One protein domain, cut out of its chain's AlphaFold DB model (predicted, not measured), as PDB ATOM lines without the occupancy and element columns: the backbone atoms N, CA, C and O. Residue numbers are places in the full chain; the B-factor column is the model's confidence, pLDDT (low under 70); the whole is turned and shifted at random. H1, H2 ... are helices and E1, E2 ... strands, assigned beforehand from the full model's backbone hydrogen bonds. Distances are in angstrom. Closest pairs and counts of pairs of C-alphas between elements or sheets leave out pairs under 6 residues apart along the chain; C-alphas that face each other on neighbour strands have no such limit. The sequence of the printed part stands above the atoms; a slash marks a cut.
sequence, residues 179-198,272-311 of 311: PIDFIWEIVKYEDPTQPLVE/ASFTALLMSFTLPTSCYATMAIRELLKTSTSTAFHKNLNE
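Overview. This is residues 179 to 198 and 272 to 311 of the 311 residues of the protein "TRUD domain-containing protein" of Picea sitchensis (UniProt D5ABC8). A long, narrow ribbon of two antiparallel strands, E1 and E2, runs along the longest axis; beyond the end of E2 the chain turns back to the short helix H1 and then goes on, farther from the ribbon, to the still shorter helix H2. The assembly is open, with H2 and the last residues, 303 to 311, sticking out from the rest. The printed part has 60 residues, with two named strands and two named helices in the order E1, E2, H1, H2; the sheet order is E1 - E2, and the class is mixed, helices and strands. The whole is loose, with a radius of gyration of the C-alphas of 13.4 A and spans of 38 by 27 by 19 A.

Arrangement. E1, residues 180 to 189, and E2, residues 274 to 282, are antiparallel neighbours at 165 degrees between their N-to-C directions. The C-alphas of Trp 184 and Met 279 face each other at 4.3 A. N 183 and O 280, 2.8 A apart, and N 276 and O 187, 2.8 A apart, are within hydrogen-bond range. A short link of 6 residues joins E2 to H1, residues 289 to 297. H1 and E1 are apart. H2, residues 303 to 307, is apart from E1, E2 and H1. In H1 and H2 every O i to N i+4 pair is within hydrogen-bond range.

Along the chain. E1 measures 27.4 A from C-alpha 180 at (8.326, 10.468, 88.278) to C-alpha 189, and E2 measures 26.5 A. H1 measures 12.2 A. H2 measures 6.2 A and ends with C-alpha 307 at (-1.825, -16.614, 82.315).

Size, cuts and confidence. The C-alphas of Ala 272 and Thr 285 are the two farthest apart, at 39.2 A. Residues 199 to 271 are not printed, and C-alphas 198 and 272 are 23.0 A apart across this cut, which falls in the link from E1 to E2. The link from H1 to H2 is tight. The mean pLDDT of the printed part is 87.6; residues 272, 306 and 309 to 311 are under 70.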
ATOM      1  N   PRO A 179       8.132   6.488  91.112       94.12
ATOM      2  CA  PRO A 179       7.914   6.954  89.749       94.12
ATOM      3  C   PRO A 179       7.859   8.483  89.693       94.12
ATOM      4  O   PRO A 179       7.388   9.132  90.630       94.12
ATOM      5  N   ILE A 180       8.340   9.038  88.590       93.88
ATOM      6  CA  ILE A 180       8.326  10.468  88.278       93.88
ATOM      7  C   ILE A 180       7.175  10.705  87.285       93.88
ATOM      8  O   ILE A 180       6.845   9.807  86.511       93.88
ATOM      9  N   ASP A 181       6.535  11.875  87.331       95.25
ATOM     10  CA  ASP A 181       5.456  12.277  86.410       95.25
ATOM     11  C   ASP A 181       4.300  11.261  86.300       95.25
ATOM     12  O   ASP A 181       3.815  10.949  85.215       95.25
ATOM     13  N   PHE A 182       3.864  10.712  87.441       95.06
ATOM     14  CA  PHE A 182       2.822   9.682  87.490       95.06
ATOM     15  C   PHE A 182       1.425  10.253  87.193       95.06
ATOM     16  O   PHE A 182       0.843  10.972  88.009       95.06
ATOM     17  N   ILE A 183       0.869   9.874  86.045       96.44
ATOM     18  CA  ILE A 183      -0.469  10.226  85.557       96.44
ATOM     19  C   ILE A 183      -1.270   8.931  85.383       96.44
ATOM     20  O   ILE A 183      -0.739   7.932  84.899       96.44
ATOM     21  N   TRP A 184      -2.550   8.934  85.757       96.06
ATOM     22  CA  TRP A 184      -3.438   7.786  85.574       96.06
ATOM     23  C   TRP A 184      -4.869   8.210  85.251       96.06
ATOM     24  O   TRP A 184      -5.321   9.276  85.670       96.06
ATOM     25  N   GLU A 185      -5.596   7.339  84.555       96.25
ATOM     26  CA  GLU A 185      -7.030   7.482  84.306       96.25
ATOM     27  C   GLU A 185      -7.729   6.115  84.256       96.25
ATOM     28  O   GLU A 185      -7.114   5.088  83.964       96.25
ATOM     29  N   ILE A 186      -9.029   6.095  84.560       95.44
ATOM     30  CA  ILE A 186      -9.864   4.892  84.469       95.44
ATOM     31  C   ILE A 186     -10.781   5.025  83.257       95.44
ATOM     32  O   ILE A 186     -11.629   5.917  83.207       95.44
ATOM     33  N   VAL A 187     -10.641   4.098  82.311       94.06
ATOM     34  CA  VAL A 187     -11.379   4.083  81.043       94.06
ATOM     35  C   VAL A 187     -12.289   2.860  80.999       94.06
ATOM     36  O   VAL A 187     -11.901   1.763  81.400       94.06
ATOM     37  N   LYS A 188     -13.518   3.037  80.506       94.25
ATOM     38  CA  LYS A 188     -14.430   1.926  80.209       94.25
ATOM     39  C   LYS A 188     -14.330   1.560  78.736       94.25
ATOM     40  O   LYS A 188     -14.312   2.453  77.896       94.25
ATOM     41  N   TYR A 189     -14.307   0.265  78.441       92.81
ATOM     42  CA  TYR A 189     -14.225  -0.254  77.077       92.81
ATOM     43  C   TYR A 189     -15.143  -1.469  76.905       92.81
ATOM     44  O   TYR A 189     -15.501  -2.126  77.883       92.81
ATOM     45  N   GLU A 190     -15.556  -1.753  75.669       92.50
ATOM     46  CA  GLU A 190     -16.437  -2.891  75.349       92.50
ATOM     47  C   GLU A 190     -15.698  -4.014  74.600       92.50
ATOM     48  O   GLU A 190     -16.021  -5.183  74.789       92.50
ATOM     49  N   ASP A 191     -14.675  -3.683  73.803       89.06
ATOM     50  CA  ASP A 191     -13.888  -4.637  73.010       89.06
ATOM     51  C   ASP A 191     -12.492  -4.877  73.631       89.06
ATOM     52  O   ASP A 191     -11.664  -3.962  73.627       89.06
ATOM     53  N   PRO A 192     -12.182  -6.087  74.145       87.31
ATOM     54  CA  PRO A 192     -10.861  -6.429  74.687       87.31
ATOM     55  C   PRO A 192      -9.705  -6.428  73.685       87.31
ATOM     56  O   PRO A 192      -8.550  -6.492  74.104       87.31
ATOM     57  N   THR A 193      -9.989  -6.396  72.384       88.81
ATOM     58  CA  THR A 193      -8.973  -6.344  71.324       88.81
ATOM     59  C   THR A 193      -8.654  -4.921  70.871       88.81
ATOM     60  O   THR A 193      -7.663  -4.715  70.169       88.81
ATOM     61  N   GLN A 194      -9.444  -3.928  71.298       88.94
ATOM     62  CA  GLN A 194      -9.229  -2.523  70.969       88.94
ATOM     63  C   GLN A 194      -8.015  -1.956  71.732       88.94
ATOM     64  O   GLN A 194      -8.015  -1.954  72.966       88.94
ATOM     65  N   PRO A 195      -6.997  -1.400  71.043       90.38
ATOM     66  CA  PRO A 195      -5.931  -0.652  71.700       90.38
ATOM     67  C   PRO A 195      -6.495   0.583  72.414       90.38
ATOM     68  O   PRO A 195      -7.199   1.390  71.808       90.38
ATOM     69  N   LEU A 196      -6.174   0.735  73.701       92.81
ATOM     70  CA  LEU A 196      -6.613   1.875  74.521       92.81
ATOM     71  C   LEU A 196      -5.619   3.049  74.514       92.81
ATOM     72  O   LEU A 196      -5.927   4.113  75.037       92.81
ATOM     73  N   VAL A 197      -4.428   2.849  73.945       92.81
ATOM     74  CA  VAL A 197      -3.353   3.844  73.836       92.81
ATOM     75  C   VAL A 197      -2.824   3.807  72.407       92.81
ATOM     76  O   VAL A 197      -2.664   2.729  71.833       92.81
ATOM     77  N   GLU A 198      -2.571   4.979  71.832       91.88
ATOM     78  CA  GLU A 198      -2.061   5.124  70.466       91.88
ATOM     79  C   GLU A 198      -0.540   4.943  70.431       91.88
ATOM     80  O   GLU A 198       0.164   5.412  71.327       91.88
ATOM     81  N   ALA A 272     -20.752  -6.503  78.145       64.75
ATOM     82  CA  ALA A 272     -19.852  -6.529  79.290       64.75
ATOM     83  C   ALA A 272     -18.883  -5.339  79.210       64.75
ATOM     84  O   ALA A 272     -17.830  -5.426  78.591       64.75
ATOM     85  N   SER A 273     -19.244  -4.211  79.835       85.94
ATOM     86  CA  SER A 273     -18.354  -3.050  79.923       85.94
ATOM     87  C   SER A 273     -17.172  -3.364  80.841       85.94
ATOM     88  O   SER A 273     -17.317  -3.393  82.070       85.94
ATOM     89  N   PHE A 274     -16.001  -3.571  80.260       90.62
ATOM     90  CA  PHE A 274     -14.762  -3.725  80.999       90.62
ATOM     91  C   PHE A 274     -14.263  -2.371  81.520       90.62
ATOM     92  O   PHE A 274     -14.752  -1.299  81.151       90.62
ATOM     93  N   THR A 275     -13.291  -2.412  82.428       92.19
ATOM     94  CA  THR A 275     -12.655  -1.224  83.007       92.19
ATOM     95  C   THR A 275     -11.144  -1.408  82.978       92.19
ATOM     96  O   THR A 275     -10.637  -2.397  83.500       92.19
ATOM     97  N   ALA A 276     -10.439  -0.456  82.375       92.81
ATOM     98  CA  ALA A 276      -8.985  -0.395  82.320       92.81
ATOM     99  C   ALA A 276      -8.458   0.737  83.206       92.81
ATOM    100  O   ALA A 276      -9.111   1.767  83.378       92.81
ATOM    101  N   LEU A 277      -7.242   0.549  83.718       93.62
ATOM    102  CA  LEU A 277      -6.436   1.594  84.337       93.62
ATOM    103  C   LEU A 277      -5.296   1.936  83.375       93.62
ATOM    104  O   LEU A 277      -4.391   1.123  83.182       93.62
ATOM    105  N   LEU A 278      -5.346   3.123  82.777       94.75
ATOM    106  CA  LEU A 278      -4.248   3.661  81.980       94.75
ATOM    107  C   LEU A 278      -3.300   4.405  82.923       94.75
ATOM    108  O   LEU A 278      -3.740   5.089  83.848       94.75
ATOM    109  N   MET A 279      -1.997   4.250  82.701       95.00
ATOM    110  CA  MET A 279      -0.949   4.886  83.498       95.00
ATOM    111  C   MET A 279       0.188   5.342  82.591       95.00
ATOM    112  O   MET A 279       0.616   4.594  81.715       95.00
ATOM    113  N   SER A 280       0.713   6.530  82.863       95.94
ATOM    114  CA  SER A 280       1.962   7.040  82.305       95.94
ATOM    115  C   SER A 280       2.858   7.475  83.459       95.94
ATOM    116  O   SER A 280       2.386   8.119  84.395       95.94
ATOM    117  N   PHE A 281       4.123   7.064  83.441       96.12
ATOM    118  CA  PHE A 281       5.108   7.432  84.453       96.12
ATOM    119  C   PHE A 281       6.530   7.172  83.958       96.12
ATOM    120  O   PHE A 281       6.789   6.224  83.216       96.12
ATOM    121  N   THR A 282       7.465   7.974  84.450       95.62
ATOM    122  CA  THR A 282       8.899   7.836  84.193       95.62
ATOM    123  C   THR A 282       9.559   7.060  85.333       95.62
ATOM    124  O   THR A 282       9.291   7.305  86.513       95.62
ATOM    125  N   LEU A 283      10.454   6.129  84.999       92.31
ATOM    126  CA  LEU A 283      11.325   5.450  85.961       92.31
ATOM    127  C   LEU A 283      12.796   5.786  85.677       92.31
ATOM    128  O   LEU A 283      13.169   5.892  84.509       92.31
ATOM    129  N   PRO A 284      13.650   5.894  86.711       90.25
ATOM    130  CA  PRO A 284      15.098   5.908  86.526       90.25
ATOM    131  C   PRO A 284      15.624   4.616  85.887       90.25
ATOM    132  O   PRO A 284      14.933   3.593  85.829       90.25
ATOM    133  N   THR A 285      16.887   4.642  85.468       85.62
ATOM    134  CA  THR A 285      17.609   3.459  84.984       85.62
ATOM    135  C   THR A 285      17.606   2.322  86.018       85.62
ATOM    136  O   THR A 285      17.431   2.525  87.223       85.62
ATOM    137  N   SER A 286      17.746   1.081  85.537       84.81
ATOM    138  CA  SER A 286      17.767  -0.140  86.369       84.81
ATOM    139  C   SER A 286      16.522  -0.355  87.260       84.81
ATOM    140  O   SER A 286      16.568  -1.096  88.254       84.81
ATOM    141  N   CYS A 287      15.393   0.258  86.894       90.50
ATOM    142  CA  CYS A 287      14.085   0.086  87.525       90.50
ATOM    143  C   CYS A 287      13.117  -0.649  86.584       90.50
ATOM    144  O   CYS A 287      13.209  -0.538  85.366       90.50
ATOM    145  N   TYR A 288      12.168  -1.397  87.151       91.12
ATOM    146  CA  TYR A 288      11.262  -2.261  86.389       91.12
ATOM    147  C   TYR A 288       9.806  -1.831  86.595       91.12
ATOM    148  O   TYR A 288       9.297  -1.907  87.714       91.12
ATOM    149  N   ALA A 289       9.111  -1.450  85.518       92.12
ATOM    150  CA  ALA A 289       7.696  -1.055  85.568       92.12
ATOM    151  C   ALA A 289       6.795  -2.151  86.162       92.12
ATOM    152  O   ALA A 289       5.866  -1.861  86.912       92.12
ATOM    153  N   THR A 290       7.129  -3.423  85.927       91.88
ATOM    154  CA  THR A 290       6.449  -4.574  86.538       91.88
ATOM    155  C   THR A 290       6.500  -4.561  88.066       91.88
ATOM    156  O   THR A 290       5.537  -4.986  88.694       91.88
ATOM    157  N   MET A 291       7.562  -4.043  88.693       92.38
ATOM    158  CA  MET A 291       7.642  -3.941  90.157       92.38
ATOM    159  C   MET A 291       6.755  -2.817  90.706       92.38
ATOM    160  O   MET A 291       6.141  -2.998  91.756       92.38
ATOM    161  N   ALA A 292       6.617  -1.702  89.980       91.81
ATOM    162  CA  ALA A 292       5.671  -0.640  90.331       91.81
ATOM    163  C   ALA A 292       4.212  -1.114  90.185       91.81
ATOM    164  O   ALA A 292       3.402  -0.925  91.090       91.81
ATOM    165  N   ILE A 293       3.893  -1.818  89.092       91.88
ATOM    166  CA  ILE A 293       2.567  -2.414  88.858       91.88
ATOM    167  C   ILE A 293       2.250  -3.485  89.915       91.88
ATOM    168  O   ILE A 293       1.141  -3.513  90.445       91.88
ATOM    169  N   ARG A 294       3.226  -4.328  90.284       92.12
ATOM    170  CA  ARG A 294       3.107  -5.297  91.387       92.12
ATOM    171  C   ARG A 294       2.739  -4.624  92.706       92.12
ATOM    172  O   ARG A 294       1.885  -5.127  93.431       92.12
ATOM    173  N   GLU A 295       3.397  -3.514  93.024       91.81
ATOM    174  CA  GLU A 295       3.145  -2.765  94.254       91.81
ATOM    175  C   GLU A 295       1.766  -2.090  94.246       91.81
ATOM    176  O   GLU A 295       1.083  -2.102  95.266       91.81
ATOM    177  N   LEU A 296       1.313  -1.587  93.093       91.62
ATOM    178  CA  LEU A 296      -0.017  -0.996  92.932       91.62
ATOM    179  C   LEU A 296      -1.147  -2.032  93.040       91.62
ATOM    180  O   LEU A 296      -2.115  -1.820  93.766       91.62
ATOM    181  N   LEU A 297      -1.033  -3.153  92.320       91.12
ATOM    182  CA  LEU A 297      -2.078  -4.181  92.247       91.12
ATOM    183  C   LEU A 297      -2.049  -5.165  93.426       91.12
ATOM    184  O   LEU A 297      -3.016  -5.894  93.634       91.12
ATOM    185  N   LYS A 298      -0.940  -5.224  94.177       92.06
ATOM    186  CA  LYS A 298      -0.680  -6.200  95.256       92.06
ATOM    187  C   LYS A 298      -0.764  -7.672  94.811       92.06
ATOM    188  O   LYS A 298      -0.908  -8.571  95.638       92.06
ATOM    189  N   THR A 299      -0.617  -7.935  93.512       87.44
ATOM    190  CA  THR A 299      -0.676  -9.264  92.883       87.44
ATOM    191  C   THR A 299       0.705  -9.776  92.456       87.44
ATOM    192  O   THR A 299       1.697  -9.048  92.430       87.44
ATOM    193  N   SER A 300       0.808 -11.069  92.131       84.62
ATOM    194  CA  SER A 300       2.044 -11.643  91.586       84.62
ATOM    195  C   SER A 300       2.203 -11.283  90.112       84.62
ATOM    196  O   SER A 300       1.363 -11.650  89.304       84.62
ATOM    197  N   THR A 301       3.330 -10.684  89.724       80.88
ATOM    198  CA  THR A 301       3.667 -10.439  88.308       80.88
ATOM    199  C   THR A 301       4.365 -11.624  87.636       80.88
ATOM    200  O   THR A 301       5.077 -11.458  86.647       80.88
ATOM    201  N   SER A 302       4.219 -12.832  88.188       78.06
ATOM    202  CA  SER A 302       4.728 -14.044  87.542       78.06
ATOM    203  C   SER A 302       3.915 -14.368  86.286       78.06
ATOM    204  O   SER A 302       2.689 -14.259  86.276       78.06
ATOM    205  N   THR A 303       4.590 -14.821  85.229       73.81
ATOM    206  CA  THR A 303       3.945 -15.173  83.953       73.81
ATOM    207  C   THR A 303       2.891 -16.270  84.107       73.81
ATOM    208  O   THR A 303       1.886 -16.244  83.406       73.81
ATOM    209  N   ALA A 304       3.079 -17.200  85.048       74.81
ATOM    210  CA  ALA A 304       2.081 -18.210  85.395       74.81
ATOM    211  C   ALA A 304       0.813 -17.592  86.014       74.81
ATOM    212  O   ALA A 304      -0.289 -17.945  85.614       74.81
ATOM    213  N   PHE A 305       0.953 -16.629  86.934       76.25
ATOM    214  CA  PHE A 305      -0.199 -15.951  87.537       76.25
ATOM    215  C   PHE A 305      -0.966 -15.101  86.512       76.25
ATOM    216  O   PHE A 305      -2.188 -15.146  86.482       76.25
ATOM    217  N   HIS A 306      -0.261 -14.389  85.623       68.88
ATOM    218  CA  HIS A 306      -0.901 -13.605  84.558       68.88
ATOM    219  C   HIS A 306      -1.589 -14.464  83.488       68.88
ATOM    220  O   HIS A 306      -2.588 -14.025  82.931       68.88
ATOM    221  N   LYS A 307      -1.109 -15.684  83.206       71.31
ATOM    222  CA  LYS A 307      -1.825 -16.614  82.315       71.31
ATOM    223  C   LYS A 307      -3.170 -17.032  82.908       71.31
ATOM    224  O   LYS A 307      -4.181 -16.911  82.232       71.31
ATOM    225  N   ASN A 308      -3.180 -17.404  84.187       72.81
ATOM    226  CA  ASN A 308      -4.386 -17.827  84.903       72.81
ATOM    227  C   ASN A 308      -5.402 -16.690  85.160       72.81
ATOM    228  O   ASN A 308      -6.477 -16.960  85.682       72.81
ATOM    229  N   LEU A 309      -5.063 -15.426  84.869       67.88
ATOM    230  CA  LEU A 309      -5.997 -14.289  84.940       67.88
ATOM    231  C   LEU A 309      -6.818 -14.100  83.652       67.88
ATOM    232  O   LEU A 309      -7.785 -13.344  83.668       67.88
ATOM    233  N   ASN A 310      -6.420 -14.757  82.558       60.59
ATOM    234  CA  ASN A 310      -7.048 -14.651  81.239       60.59
ATOM    235  C   ASN A 310      -7.825 -15.929  80.842       60.59
ATOM    236  O   ASN A 310      -8.249 -16.035  79.691       60.59
ATOM    237  N   GLU A 311      -7.965 -16.888  81.766       50.31
ATOM    238  CA  GLU A 311      -8.757 -18.128  81.642       50.31
ATOM    239  C   GLU A 311     -10.050 -18.037  82.471       50.31
ATOM    240  O   GLU A 311     -11.097 -18.483  81.949       50.31
TER     241      GLU A 311